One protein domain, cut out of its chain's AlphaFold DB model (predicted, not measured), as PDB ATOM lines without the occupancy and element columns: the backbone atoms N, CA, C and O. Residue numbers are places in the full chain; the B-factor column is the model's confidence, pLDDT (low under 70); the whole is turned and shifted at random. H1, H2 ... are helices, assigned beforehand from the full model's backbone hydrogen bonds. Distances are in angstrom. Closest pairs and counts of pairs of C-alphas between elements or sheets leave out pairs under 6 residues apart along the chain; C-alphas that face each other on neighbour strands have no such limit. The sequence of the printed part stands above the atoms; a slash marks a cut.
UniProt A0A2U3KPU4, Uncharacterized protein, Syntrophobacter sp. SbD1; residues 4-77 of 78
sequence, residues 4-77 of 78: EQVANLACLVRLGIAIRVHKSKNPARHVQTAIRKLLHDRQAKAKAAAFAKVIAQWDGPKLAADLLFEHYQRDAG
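Overview. This is residues 4 to 77 of the 78 residues of an uncharacterized protein of Syntrophobacter sp. SbD1 (UniProt A0A2U3KPU4). An open, extended chain of four helices in which no two helices clearly touch: H2 and H3 make an L-shaped corner, H1 stands apart within the opening of the L, and H4 sticks out beyond H3 as a free arm. The long link between H1 and H2 folds back between these two helices, and the arm that ends in H4 makes much of the length. The printed part has 74 residues with four named helices, H1, H2, H3 and H4 in that order, and no named strand; the class is all helix. The whole is extended, with a radius of gyration of the C-alphas of 18.7 A and spans of 62 by 26 by 15 A.

Arrangement. H1, residues 4 to 14, is apart from H2, residues 27 to 40. H2 and H3, residues 42 to 56, are close but not clearly touching, with 2 pairs of C-alphas within 8 A; the closest C-alphas, those of Leu 38 and Ala 44, are 7.0 A apart. Their lines are about perpendicular, at 83 degrees. H1 is apart from H3. H4, residues 60 to 75, is apart from H1, H2 and H3. In H1, H2, H3 and H4 every O i to N i+4 pair is within hydrogen-bond range.

Along the chain. H1 begins at C-alpha 4, at (-46.052, -46.544, -9.730), and is 15.4 A long from first to last C-alpha. H2 is 20.3 A long and begins at C-alpha 27, at (-53.161, -28.112, -20.008). H3 is 21.2 A long. H4, the longest helix with 16 residues, is 22.8 A long and ends at C-alpha 75, at (-36.292, -64.291, 16.058).

Size, cuts and confidence. The two C-alphas farthest apart, those of Asn 26 and Gly 77, are 62.2 A apart. The link from H1 to H2, residues 15 to 26, is long; those from H2 to H3 and from H3 to H4 are tight. Residues 23 to 29, of which 27 to 29 belong to H2, stand free, as do residues 52 to 77, of which 52 to 56 belong to H3 and 60 to 75 to H4. The printed part has no cut. The mean pLDDT of the printed part is 92.2, and residues 74 to 77 are under 70.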
ATOM      1  N   GLU A   4     -47.256 -46.932 -10.466       95.06
ATOM      2  CA  GLU A   4     -46.052 -46.544  -9.730       95.06
ATOM      3  C   GLU A   4     -45.779 -45.034  -9.825       95.06
ATOM      4  O   GLU A   4     -45.565 -44.362  -8.819       95.06
ATOM      5  N   GLN A   5     -45.898 -44.452 -11.020       92.88
ATOM      6  CA  GLN A   5     -45.722 -43.011 -11.222       92.88
ATOM      7  C   GLN A   5     -46.775 -42.192 -10.452       92.88
ATOM      8  O   GLN A   5     -46.470 -41.116  -9.935       92.88
ATOM      9  N   VAL A   6     -48.010 -42.697 -10.340       93.62
ATOM     10  CA  VAL A   6     -49.071 -42.057  -9.544       93.62
ATOM     11  C   VAL A   6     -48.726 -42.081  -8.053       93.62
ATOM     12  O   VAL A   6     -48.925 -41.063  -7.379       93.62
ATOM     13  N   ALA A   7     -48.208 -43.205  -7.554       94.50
ATOM     14  CA  ALA A   7     -47.785 -43.369  -6.165       94.50
ATOM     15  C   ALA A   7     -46.582 -42.474  -5.833       94.50
ATOM     16  O   ALA A   7     -46.644 -41.696  -4.876       94.50
ATOM     17  N   ASN A   8     -45.550 -42.484  -6.681       93.81
ATOM     18  CA  ASN A   8     -44.362 -41.646  -6.527       93.81
ATOM     19  C   ASN A   8     -44.744 -40.161  -6.511       93.81
ATOM     20  O   ASN A   8     -44.366 -39.427  -5.598       93.81
ATOM     21  N   LEU A   9     -45.595 -39.716  -7.442       94.56
ATOM     22  CA  LEU A   9     -46.081 -38.336  -7.445       94.56
ATOM     23  C   LEU A   9     -46.883 -37.995  -6.180       94.56
ATOM     24  O   LEU A   9     -46.748 -36.895  -5.654       94.56
ATOM     25  N   ALA A  10     -47.730 -38.905  -5.687       95.81
ATOM     26  CA  ALA A  10     -48.485 -38.674  -4.454       95.81
ATOM     27  C   ALA A  10     -47.558 -38.489  -3.240       95.81
ATOM     28  O   ALA A  10     -47.814 -37.617  -2.410       95.81
ATOM     29  N   CYS A  11     -46.465 -39.256  -3.168       95.75
ATOM     30  CA  CYS A  11     -45.434 -39.095  -2.145       95.75
ATOM     31  C   CYS A  11     -44.804 -37.694  -2.200       95.75
ATOM     32  O   CYS A  11     -44.816 -36.971  -1.204       95.75
ATOM     33  N   LEU A  12     -44.356 -37.253  -3.381       95.44
ATOM     34  CA  LEU A  12     -43.719 -35.940  -3.553       95.44
ATOM     35  C   LEU A  12     -44.673 -34.768  -3.258       95.44
ATOM     36  O   LEU A  12     -44.259 -33.744  -2.711       95.44
ATOM     37  N   VAL A  13     -45.963 -34.915  -3.577       96.75
ATOM     38  CA  VAL A  13     -46.996 -33.931  -3.212       96.75
ATOM     39  C   VAL A  13     -47.179 -33.874  -1.693       96.75
ATOM     40  O   VAL A  13     -47.241 -32.780  -1.139       96.75
ATOM     41  N   ARG A  14     -47.209 -35.022  -1.002       96.50
ATOM     42  CA  ARG A  14     -47.320 -35.081   0.468       96.50
ATOM     43  C   ARG A  14     -46.100 -34.478   1.167       96.50
ATOM     44  O   ARG A  14     -46.253 -33.791   2.171       96.50
ATOM     45  N   LEU A  15     -44.911 -34.670   0.597       95.50
ATOM     46  CA  LEU A  15     -43.678 -34.008   1.032       95.50
ATOM     47  C   LEU A  15     -43.698 -32.488   0.785       95.50
ATOM     48  O   LEU A  15     -42.864 -31.765   1.325       95.50
ATOM     49  N   GLY A  16     -44.650 -31.980  -0.002       96.44
ATOM     50  CA  GLY A  16     -44.793 -30.557  -0.298       96.44
ATOM     51  C   GLY A  16     -43.733 -30.020  -1.260       96.44
ATOM     52  O   GLY A  16     -43.438 -28.830  -1.220       96.44
ATOM     53  N   ILE A  17     -43.153 -30.886  -2.096       96.62
ATOM     54  CA  ILE A  17     -42.094 -30.530  -3.059       96.62
ATOM     55  C   ILE A  17     -42.547 -30.665  -4.518       96.62
ATOM     56  O   ILE A  17     -41.780 -30.389  -5.436       96.62
ATOM     57  N   ALA A  18     -43.797 -31.075  -4.745       96.50
ATOM     58  CA  ALA A  18     -44.381 -31.227  -6.072       96.50
ATOM     59  C   ALA A  18     -45.838 -30.747  -6.117       96.50
ATOM     60  O   ALA A  18     -46.551 -30.751  -5.113       96.50
ATOM     61  N   ILE A  19     -46.296 -30.384  -7.318       95.38
ATOM     62  CA  ILE A  19     -47.697 -30.064  -7.610       95.38
ATOM     63  C   ILE A  19     -48.218 -31.067  -8.634       95.38
ATOM     64  O   ILE A  19     -47.639 -31.230  -9.708       95.38
ATOM     65  N   ARG A  20     -49.351 -31.705  -8.332       93.69
ATOM     66  CA  ARG A  20     -50.071 -32.528  -9.306       93.69
ATOM     67  C   ARG A  20     -50.896 -31.633 -10.226       93.69
ATOM     68  O   ARG A  20     -51.791 -30.926  -9.772       93.69
ATOM     69  N   VAL A  21     -50.627 -31.705 -11.527       93.88
ATOM     70  CA  VAL A  21     -51.453 -31.061 -12.554       93.88
ATOM     71  C   VAL A  21     -52.450 -32.082 -13.094       93.88
ATOM     72  O   VAL A  21     -52.066 -33.108 -13.653       93.88
ATOM     73  N   HIS A  22     -53.740 -31.814 -12.907       89.75
ATOM     74  CA  HIS A  22     -54.810 -32.675 -13.407       89.75
ATOM     75  C   HIS A  22     -55.056 -32.449 -14.903       89.75
ATOM     76  O   HIS A  22     -54.796 -31.367 -15.440       89.75
ATOM     77  N   LYS A  23     -55.602 -33.471 -15.576       89.44
ATOM     78  CA  LYS A  23     -56.075 -33.345 -16.960       89.44
ATOM     79  C   LYS A  23     -57.085 -32.196 -17.046       89.44
ATOM     80  O   LYS A  23     -57.973 -32.084 -16.207       89.44
ATOM     81  N   SER A  24     -56.945 -31.347 -18.057       93.75
ATOM     82  CA  SER A  24     -57.851 -30.224 -18.292       93.75
ATOM     83  C   SER A  24     -57.964 -29.926 -19.783       93.75
ATOM     84  O   SER A  24     -57.125 -30.368 -20.567       93.75
ATOM     85  N   LYS A  25     -58.974 -29.135 -20.163       93.31
ATOM     86  CA  LYS A  25     -59.143 -28.641 -21.538       93.31
ATOM     87  C   LYS A  25     -58.051 -27.642 -21.959       93.31
ATOM     88  O   LYS A  25     -57.864 -27.432 -23.148       93.31
ATOM     89  N   ASN A  26     -57.326 -27.039 -21.007       93.69
ATOM     90  CA  ASN A  26     -56.212 -26.125 -21.274       93.69
ATOM     91  C   ASN A  26     -54.978 -26.504 -20.426       93.69
ATOM     92  O   ASN A  26     -54.662 -25.843 -19.427       93.69
ATOM     93  N   PRO A  27     -54.276 -27.591 -20.794       92.88
ATOM     94  CA  PRO A  27     -53.161 -28.112 -20.008       92.88
ATOM     95  C   PRO A  27     -51.983 -27.136 -19.947       92.88
ATOM     96  O   PRO A  27     -51.366 -27.000 -18.891       92.88
ATOM     97  N   ALA A  28     -51.714 -26.401 -21.029       95.94
ATOM     98  CA  ALA A  28     -50.611 -25.444 -21.100       95.94
ATOM     99  C   ALA A  28     -50.723 -24.361 -20.017       95.94
ATOM    100  O   ALA A  28     -49.766 -24.116 -19.280       95.94
ATOM    101  N   ARG A  29     -51.916 -23.771 -19.848       96.44
ATOM    102  CA  ARG A  29     -52.153 -22.756 -18.812       96.44
ATOM    103  C   ARG A  29     -51.915 -23.312 -17.409       96.44
ATOM    104  O   ARG A  29     -51.277 -22.655 -16.591       96.44
ATOM    105  N   HIS A  30     -52.411 -24.514 -17.117       96.25
ATOM    106  CA  HIS A  30     -52.260 -25.118 -15.791       96.25
ATOM    107  C   HIS A  30     -50.804 -25.467 -15.475       96.25
ATOM    108  O   HIS A  30     -50.346 -25.206 -14.363       96.25
ATOM    109  N   VAL A  31     -50.063 -25.981 -16.459       96.06
ATOM    110  CA  VAL A  31     -48.628 -26.251 -16.324       96.06
ATOM    111  C   VAL A  31     -47.860 -24.957 -16.055       96.06
ATOM    112  O   VAL A  31     -47.122 -24.884 -15.076       96.06
ATOM    113  N   GLN A  32     -48.086 -23.896 -16.839       97.56
ATOM    114  CA  GLN A  32     -47.422 -22.602 -16.630       97.56
ATOM    115  C   GLN A  32     -47.724 -21.995 -15.254       97.56
ATOM    116  O   GLN A  32     -46.849 -21.392 -14.631       97.56
ATOM    117  N   THR A  33     -48.960 -22.130 -14.766       96.88
ATOM    118  CA  THR A  33     -49.336 -21.677 -13.421       96.88
ATOM    119  C   THR A  33     -48.627 -22.492 -12.338       96.88
ATOM    120  O   THR A  33     -48.089 -21.910 -11.399       96.88
ATOM    121  N   ALA A  34     -48.576 -23.821 -12.471       96.88
ATOM    122  CA  ALA A  34     -47.895 -24.691 -11.512       96.88
ATOM    123  C   ALA A  34     -46.381 -24.420 -11.459       96.88
ATOM    124  O   ALA A  34     -45.823 -24.314 -10.368       96.88
ATOM    125  N   ILE A  35     -45.741 -24.226 -12.619       96.56
ATOM    126  CA  ILE A  35     -44.325 -23.843 -12.719       96.56
ATOM    127  C   ILE A  35     -44.087 -22.518 -11.994       96.56
ATOM    128  O   ILE A  35     -43.232 -22.446 -11.113       96.56
ATOM    129  N   ARG A  36     -44.872 -21.476 -12.305       97.88
ATOM    130  CA  ARG A  36     -44.742 -20.168 -11.643       97.88
ATOM    131  C   ARG A  36     -44.917 -20.270 -10.132       97.88
ATOM    132  O   ARG A  36     -44.139 -19.654  -9.407       97.88
ATOM    133  N   LYS A  37     -45.886 -21.059  -9.659       97.06
ATOM    134  CA  LYS A  37     -46.101 -21.286  -8.227       97.06
ATOM    135  C   LYS A  37     -44.868 -21.917  -7.573       97.06
ATOM    136  O   LYS A  37     -44.354 -21.347  -6.619       97.06
ATOM    137  N   LEU A  38     -44.353 -23.026  -8.107       95.94
ATOM    138  CA  LEU A  38     -43.176 -23.704  -7.544       95.94
ATOM    139  C   LEU A  38     -41.908 -22.842  -7.593       95.94
ATOM    140  O   LEU A  38     -41.133 -22.834  -6.638       95.94
ATOM    141  N   LEU A  39     -41.707 -22.068  -8.664       96.38
ATOM    142  CA  LEU A  39     -40.557 -21.167  -8.780       96.38
ATOM    143  C   LEU A  39     -40.518 -20.103  -7.676       96.38
ATOM    144  O   LEU A  39     -39.425 -19.675  -7.299       96.38
ATOM    145  N   HIS A  40     -41.667 -19.703  -7.132       97.31
ATOM    146  CA  HIS A  40     -41.760 -18.696  -6.071       97.31
ATOM    147  C   HIS A  40     -42.023 -19.295  -4.681       97.31
ATOM    148  O   HIS A  40     -41.987 -18.574  -3.685       97.31
ATOM    149  N   ASP A  41     -42.223 -20.609  -4.583       97.75
ATOM    150  CA  ASP A  41     -42.477 -21.293  -3.319       97.75
ATOM    151  C   ASP A  41     -41.162 -21.575  -2.574       97.75
ATOM    152  O   ASP A  41     -40.478 -22.582  -2.781       97.75
ATOM    153  N   ARG A  42     -40.780 -20.647  -1.688       97.94
ATOM    154  CA  ARG A  42     -39.568 -20.775  -0.862       97.94
ATOM    155  C   ARG A  42     -39.626 -21.988   0.069       97.94
ATOM    156  O   ARG A  42     -38.589 -22.598   0.327       97.94
ATOM    157  N   GLN A  43     -40.812 -22.354   0.552       97.62
ATOM    158  CA  GLN A  43     -40.972 -23.477   1.469       97.62
ATOM    159  C   GLN A  43     -40.783 -24.807   0.736       97.62
ATOM    160  O   GLN A  43     -40.059 -25.672   1.226       97.62
ATOM    161  N   ALA A  44     -41.370 -24.953  -0.454       97.00
ATOM    162  CA  ALA A  44     -41.162 -26.125  -1.301       97.00
ATOM    163  C   ALA A  44     -39.679 -26.299  -1.659       97.00
ATOM    164  O   ALA A  44     -39.155 -27.406  -1.560       97.00
ATOM    165  N   LYS A  45     -38.964 -25.207  -1.981       97.38
ATOM    166  CA  LYS A  45     -37.510 -25.243  -2.230       97.38
ATOM    167  C   LYS A  45     -36.716 -25.725  -1.015       97.38
ATOM    168  O   LYS A  45     -35.849 -26.581  -1.160       97.38
ATOM    169  N   ALA A  46     -37.024 -25.212   0.179       97.81
ATOM    170  CA  ALA A  46     -36.357 -25.634   1.411       97.81
ATOM    171  C   ALA A  46     -36.609 -27.121   1.717       97.81
ATOM    172  O   ALA A  46     -35.671 -27.857   2.022       97.81
ATOM    173  N   LYS A  47     -37.857 -27.585   1.568       97.44
ATOM    174  CA  LYS A  47     -38.228 -28.998   1.743       97.44
ATOM    175  C   LYS A  47     -37.540 -29.902   0.720       97.44
ATOM    176  O   LYS A  47     -37.045 -30.961   1.090       97.44
ATOM    177  N   ALA A  48     -37.451 -29.471  -0.539       96.50
ATOM    178  CA  ALA A  48     -36.757 -30.213  -1.589       96.50
ATOM    179  C   ALA A  48     -35.257 -30.338  -1.293       96.50
ATOM    180  O   ALA A  48     -34.701 -31.426  -1.405       96.50
ATOM    181  N   ALA A  49     -34.615 -29.254  -0.848       96.75
ATOM    182  CA  ALA A  49     -33.208 -29.274  -0.455       96.75
ATOM    183  C   ALA A  49     -32.952 -30.183   0.761       96.75
ATOM    184  O   ALA A  49     -31.964 -30.912   0.784       96.75
ATOM    185  N   ALA A  50     -33.841 -30.170   1.758       96.12
ATOM    186  CA  ALA A  50     -33.753 -31.072   2.905       96.12
ATOM    187  C   ALA A  50     -33.914 -32.541   2.484       96.12
ATOM    188  O   ALA A  50     -33.105 -33.381   2.865       96.12
ATOM    189  N   PHE A  51     -34.909 -32.838   1.643       95.06
ATOM    190  CA  PHE A  51     -35.135 -34.187   1.130       95.06
ATOM    191  C   PHE A  51     -33.947 -34.697   0.303       95.06
ATOM    192  O   PHE A  51     -33.515 -35.830   0.488       95.06
ATOM    193  N   ALA A  52     -33.348 -33.850  -0.540       95.56
ATOM    194  CA  ALA A  52     -32.163 -34.210  -1.317       95.56
ATOM    195  C   ALA A  52     -30.978 -34.637  -0.432       95.56
ATOM    196  O   ALA A  52     -30.270 -35.576  -0.782       95.56
ATOM    197  N   LYS A  53     -30.785 -34.000   0.733       95.38
ATOM    198  CA  LYS A  53     -29.745 -34.401   1.698       95.38
ATOM    199  C   LYS A  53     -30.001 -35.787   2.286       95.38
ATOM    200  O   LYS A  53     -29.062 -36.563   2.398       95.38
ATOM    201  N   VAL A  54     -31.257 -36.101   2.619       91.19
ATOM    202  CA  VAL A  54     -31.645 -37.432   3.115       91.19
ATOM    203  C   VAL A  54     -31.345 -38.498   2.065       91.19
ATOM    204  O   VAL A  54     -30.733 -39.510   2.379       91.19
ATOM    205  N   ILE A  55     -31.711 -38.245   0.806       91.62
ATOM    206  CA  ILE A  55     -31.438 -39.176  -0.296       91.62
ATOM    207  C   ILE A  55     -29.935 -39.319  -0.564       91.62
ATOM    208  O   ILE A  55     -29.474 -40.419  -0.830       91.62
ATOM    209  N   ALA A  56     -29.147 -38.248  -0.450       92.56
ATOM    210  CA  ALA A  56     -27.694 -38.328  -0.621       92.56
ATOM    211  C   ALA A  56     -27.001 -39.186   0.453       92.56
ATOM    212  O   ALA A  56     -25.935 -39.739   0.204       92.56
ATOM    213  N   GLN A  57     -27.598 -39.283   1.641       89.56
ATOM    214  CA  GLN A  57     -27.117 -40.114   2.748       89.56
ATOM    215  C   GLN A  57     -27.730 -41.519   2.737       89.56
ATOM    216  O   GLN A  57     -27.411 -42.338   3.596       89.56
ATOM    217  N   TRP A  58     -28.632 -41.797   1.797       88.94
ATOM    218  CA  TRP A  58     -29.338 -43.063   1.728       88.94
ATOM    219  C   TRP A  58     -28.411 -44.162   1.201       88.94
ATOM    220  O   TRP A  58     -28.105 -44.214   0.011       88.94
ATOM    221  N   ASP A  59     -28.036 -45.088   2.079       91.25
ATOM    222  CA  ASP A  59     -27.400 -46.354   1.716       91.25
ATOM    223  C   ASP A  59     -28.435 -47.481   1.812       91.25
ATOM    224  O   ASP A  59     -28.605 -48.137   2.839       91.25
ATOM    225  N   GLY A  60     -29.200 -47.646   0.733       88.69
ATOM    226  CA  GLY A  60     -30.330 -48.574   0.683       88.69
ATOM    227  C   GLY A  60     -29.947 -50.024   0.968       88.69
ATOM    228  O   GLY A  60     -30.604 -50.645   1.802       88.69
ATOM    229  N   PRO A  61     -28.901 -50.568   0.319       92.25
ATOM    230  CA  PRO A  61     -28.437 -51.923   0.588       92.25
ATOM    231  C   PRO A  61     -28.022 -52.135   2.044       92.25
ATOM    232  O   PRO A  61     -28.451 -53.118   2.645       92.25
ATOM    233  N   LYS A  62     -27.243 -51.215   2.629       92.94
ATOM    234  CA  LYS A  62     -26.807 -51.334   4.025       92.94
ATOM    235  C   LYS A  62     -27.987 -51.265   4.993       92.94
ATOM    236  O   LYS A  62     -28.127 -52.144   5.832       92.94
ATOM    237  N   LEU A  63     -28.868 -50.276   4.834       89.19
ATOM    238  CA  LEU A  63     -30.050 -50.116   5.688       89.19
ATOM    239  C   LEU A  63     -30.985 -51.326   5.606       89.19
ATOM    240  O   LEU A  63     -31.510 -51.771   6.622       89.19
ATOM    241  N   ALA A  64     -31.187 -51.874   4.406       91.38
ATOM    242  CA  ALA A  64     -31.978 -53.084   4.231       91.38
ATOM    243  C   ALA A  64     -31.314 -54.293   4.904       91.38
ATOM    244  O   ALA A  64     -32.001 -55.061   5.571       91.38
ATOM    245  N   ALA A  65     -29.994 -54.450   4.765       92.12
ATOM    246  CA  ALA A  65     -29.251 -55.525   5.414       92.12
ATOM    247  C   ALA A  65     -29.327 -55.430   6.947       92.12
ATOM    248  O   ALA A  65     -29.627 -56.434   7.588       92.12
ATOM    249  N   ASP A  66     -29.134 -54.236   7.512       92.75
ATOM    250  CA  ASP A  66     -29.222 -53.988   8.957       92.75
ATOM    251  C   ASP A  66     -30.633 -54.315   9.488       92.75
ATOM    252  O   ASP A  66     -30.769 -55.019  10.488       92.75
ATOM    253  N   LEU A  67     -31.691 -53.897   8.776       91.06
ATOM    254  CA  LEU A  67     -33.085 -54.209   9.129       91.06
ATOM    255  C   LEU A  67     -33.390 -55.711   9.079       91.06
ATOM    256  O   LEU A  67     -34.044 -56.246   9.974       91.06
ATOM    257  N   LEU A  68     -32.937 -56.397   8.027       92.19
ATOM    258  CA  LEU A  68     -33.136 -57.839   7.885       92.19
ATOM    259  C   LEU A  68     -32.381 -58.598   8.981       92.19
ATOM    260  O   LEU A  68     -32.921 -59.537   9.560       92.19
ATOM    261  N   PHE A  69     -31.157 -58.174   9.295       91.88
ATOM    262  CA  PHE A  69     -30.354 -58.764  10.355       91.88
ATOM    263  C   PHE A  69     -31.016 -58.604  11.726       91.88
ATOM    264  O   PHE A  69     -31.176 -59.597  12.430       91.88
ATOM    265  N   GLU A  70     -31.451 -57.391  12.087       91.00
ATOM    266  CA  GLU A  70     -32.141 -57.138  13.358       91.00
ATOM    267  C   GLU A  70     -33.400 -58.001  13.494       91.00
ATOM    268  O   GLU A  70     -33.643 -58.579  14.551       91.00
ATOM    269  N   HIS A  71     -34.186 -58.122  12.423       88.62
ATOM    270  CA  HIS A  71     -35.425 -58.887  12.454       88.62
ATOM    271  C   HIS A  71     -35.168 -60.393  12.603       88.62
ATOM    272  O   HIS A  71     -35.691 -61.023  13.519       88.62
ATOM    273  N   TYR A  72     -34.312 -60.967  11.756       88.00
ATOM    274  CA  TYR A  72     -34.132 -62.419  11.706       88.00
ATOM    275  C   TYR A  72     -33.141 -62.970  12.736       88.00
ATOM    276  O   TYR A  72     -33.260 -64.139  13.095       88.00
ATOM    277  N   GLN A  73     -32.198 -62.178  13.259       73.88
ATOM    278  CA  GLN A  73     -31.378 -62.622  14.394       73.88
ATOM    279  C   GLN A  73     -32.119 -62.545  15.727       73.88
ATOM    280  O   GLN A  73     -31.857 -63.348  16.616       73.88
ATOM    281  N   ARG A  74     -33.054 -61.603  15.879       61.31
ATOM    282  CA  ARG A  74     -33.868 -61.488  17.092       61.31
ATOM    283  C   ARG A  74     -34.884 -62.625  17.224       61.31
ATOM    284  O   ARG A  74     -35.160 -63.049  18.343       61.31
ATOM    285  N   ASP A  75     -35.392 -63.131  16.101       58.41
ATOM    286  CA  ASP A  75     -36.292 -64.291  16.058       58.41
ATOM    287  C   ASP A  75     -35.540 -65.634  16.120       58.41
ATOM    288  O   ASP A  75     -36.111 -66.653  16.504       58.41
ATOM    289  N   ALA A  76     -34.244 -65.635  15.802       60.88
ATOM    290  CA  ALA A  76     -33.347 -66.778  15.953       60.88
ATOM    291  C   ALA A  76     -32.725 -66.827  17.361       60.88
ATOM    292  O   ALA A  76     -31.509 -66.947  17.480       60.88
ATOM    293  N   GLY A  77     -33.547 -66.694  18.413       58.38
ATOM    294  CA  GLY A  77     -33.106 -66.773  19.814       58.38
ATOM    295  C   GLY A  77     -32.162 -67.960  20.101       58.38
ATOM    296  O   GLY A  77     -32.118 -68.894  19.301       58.38
TER     297      GLY A  77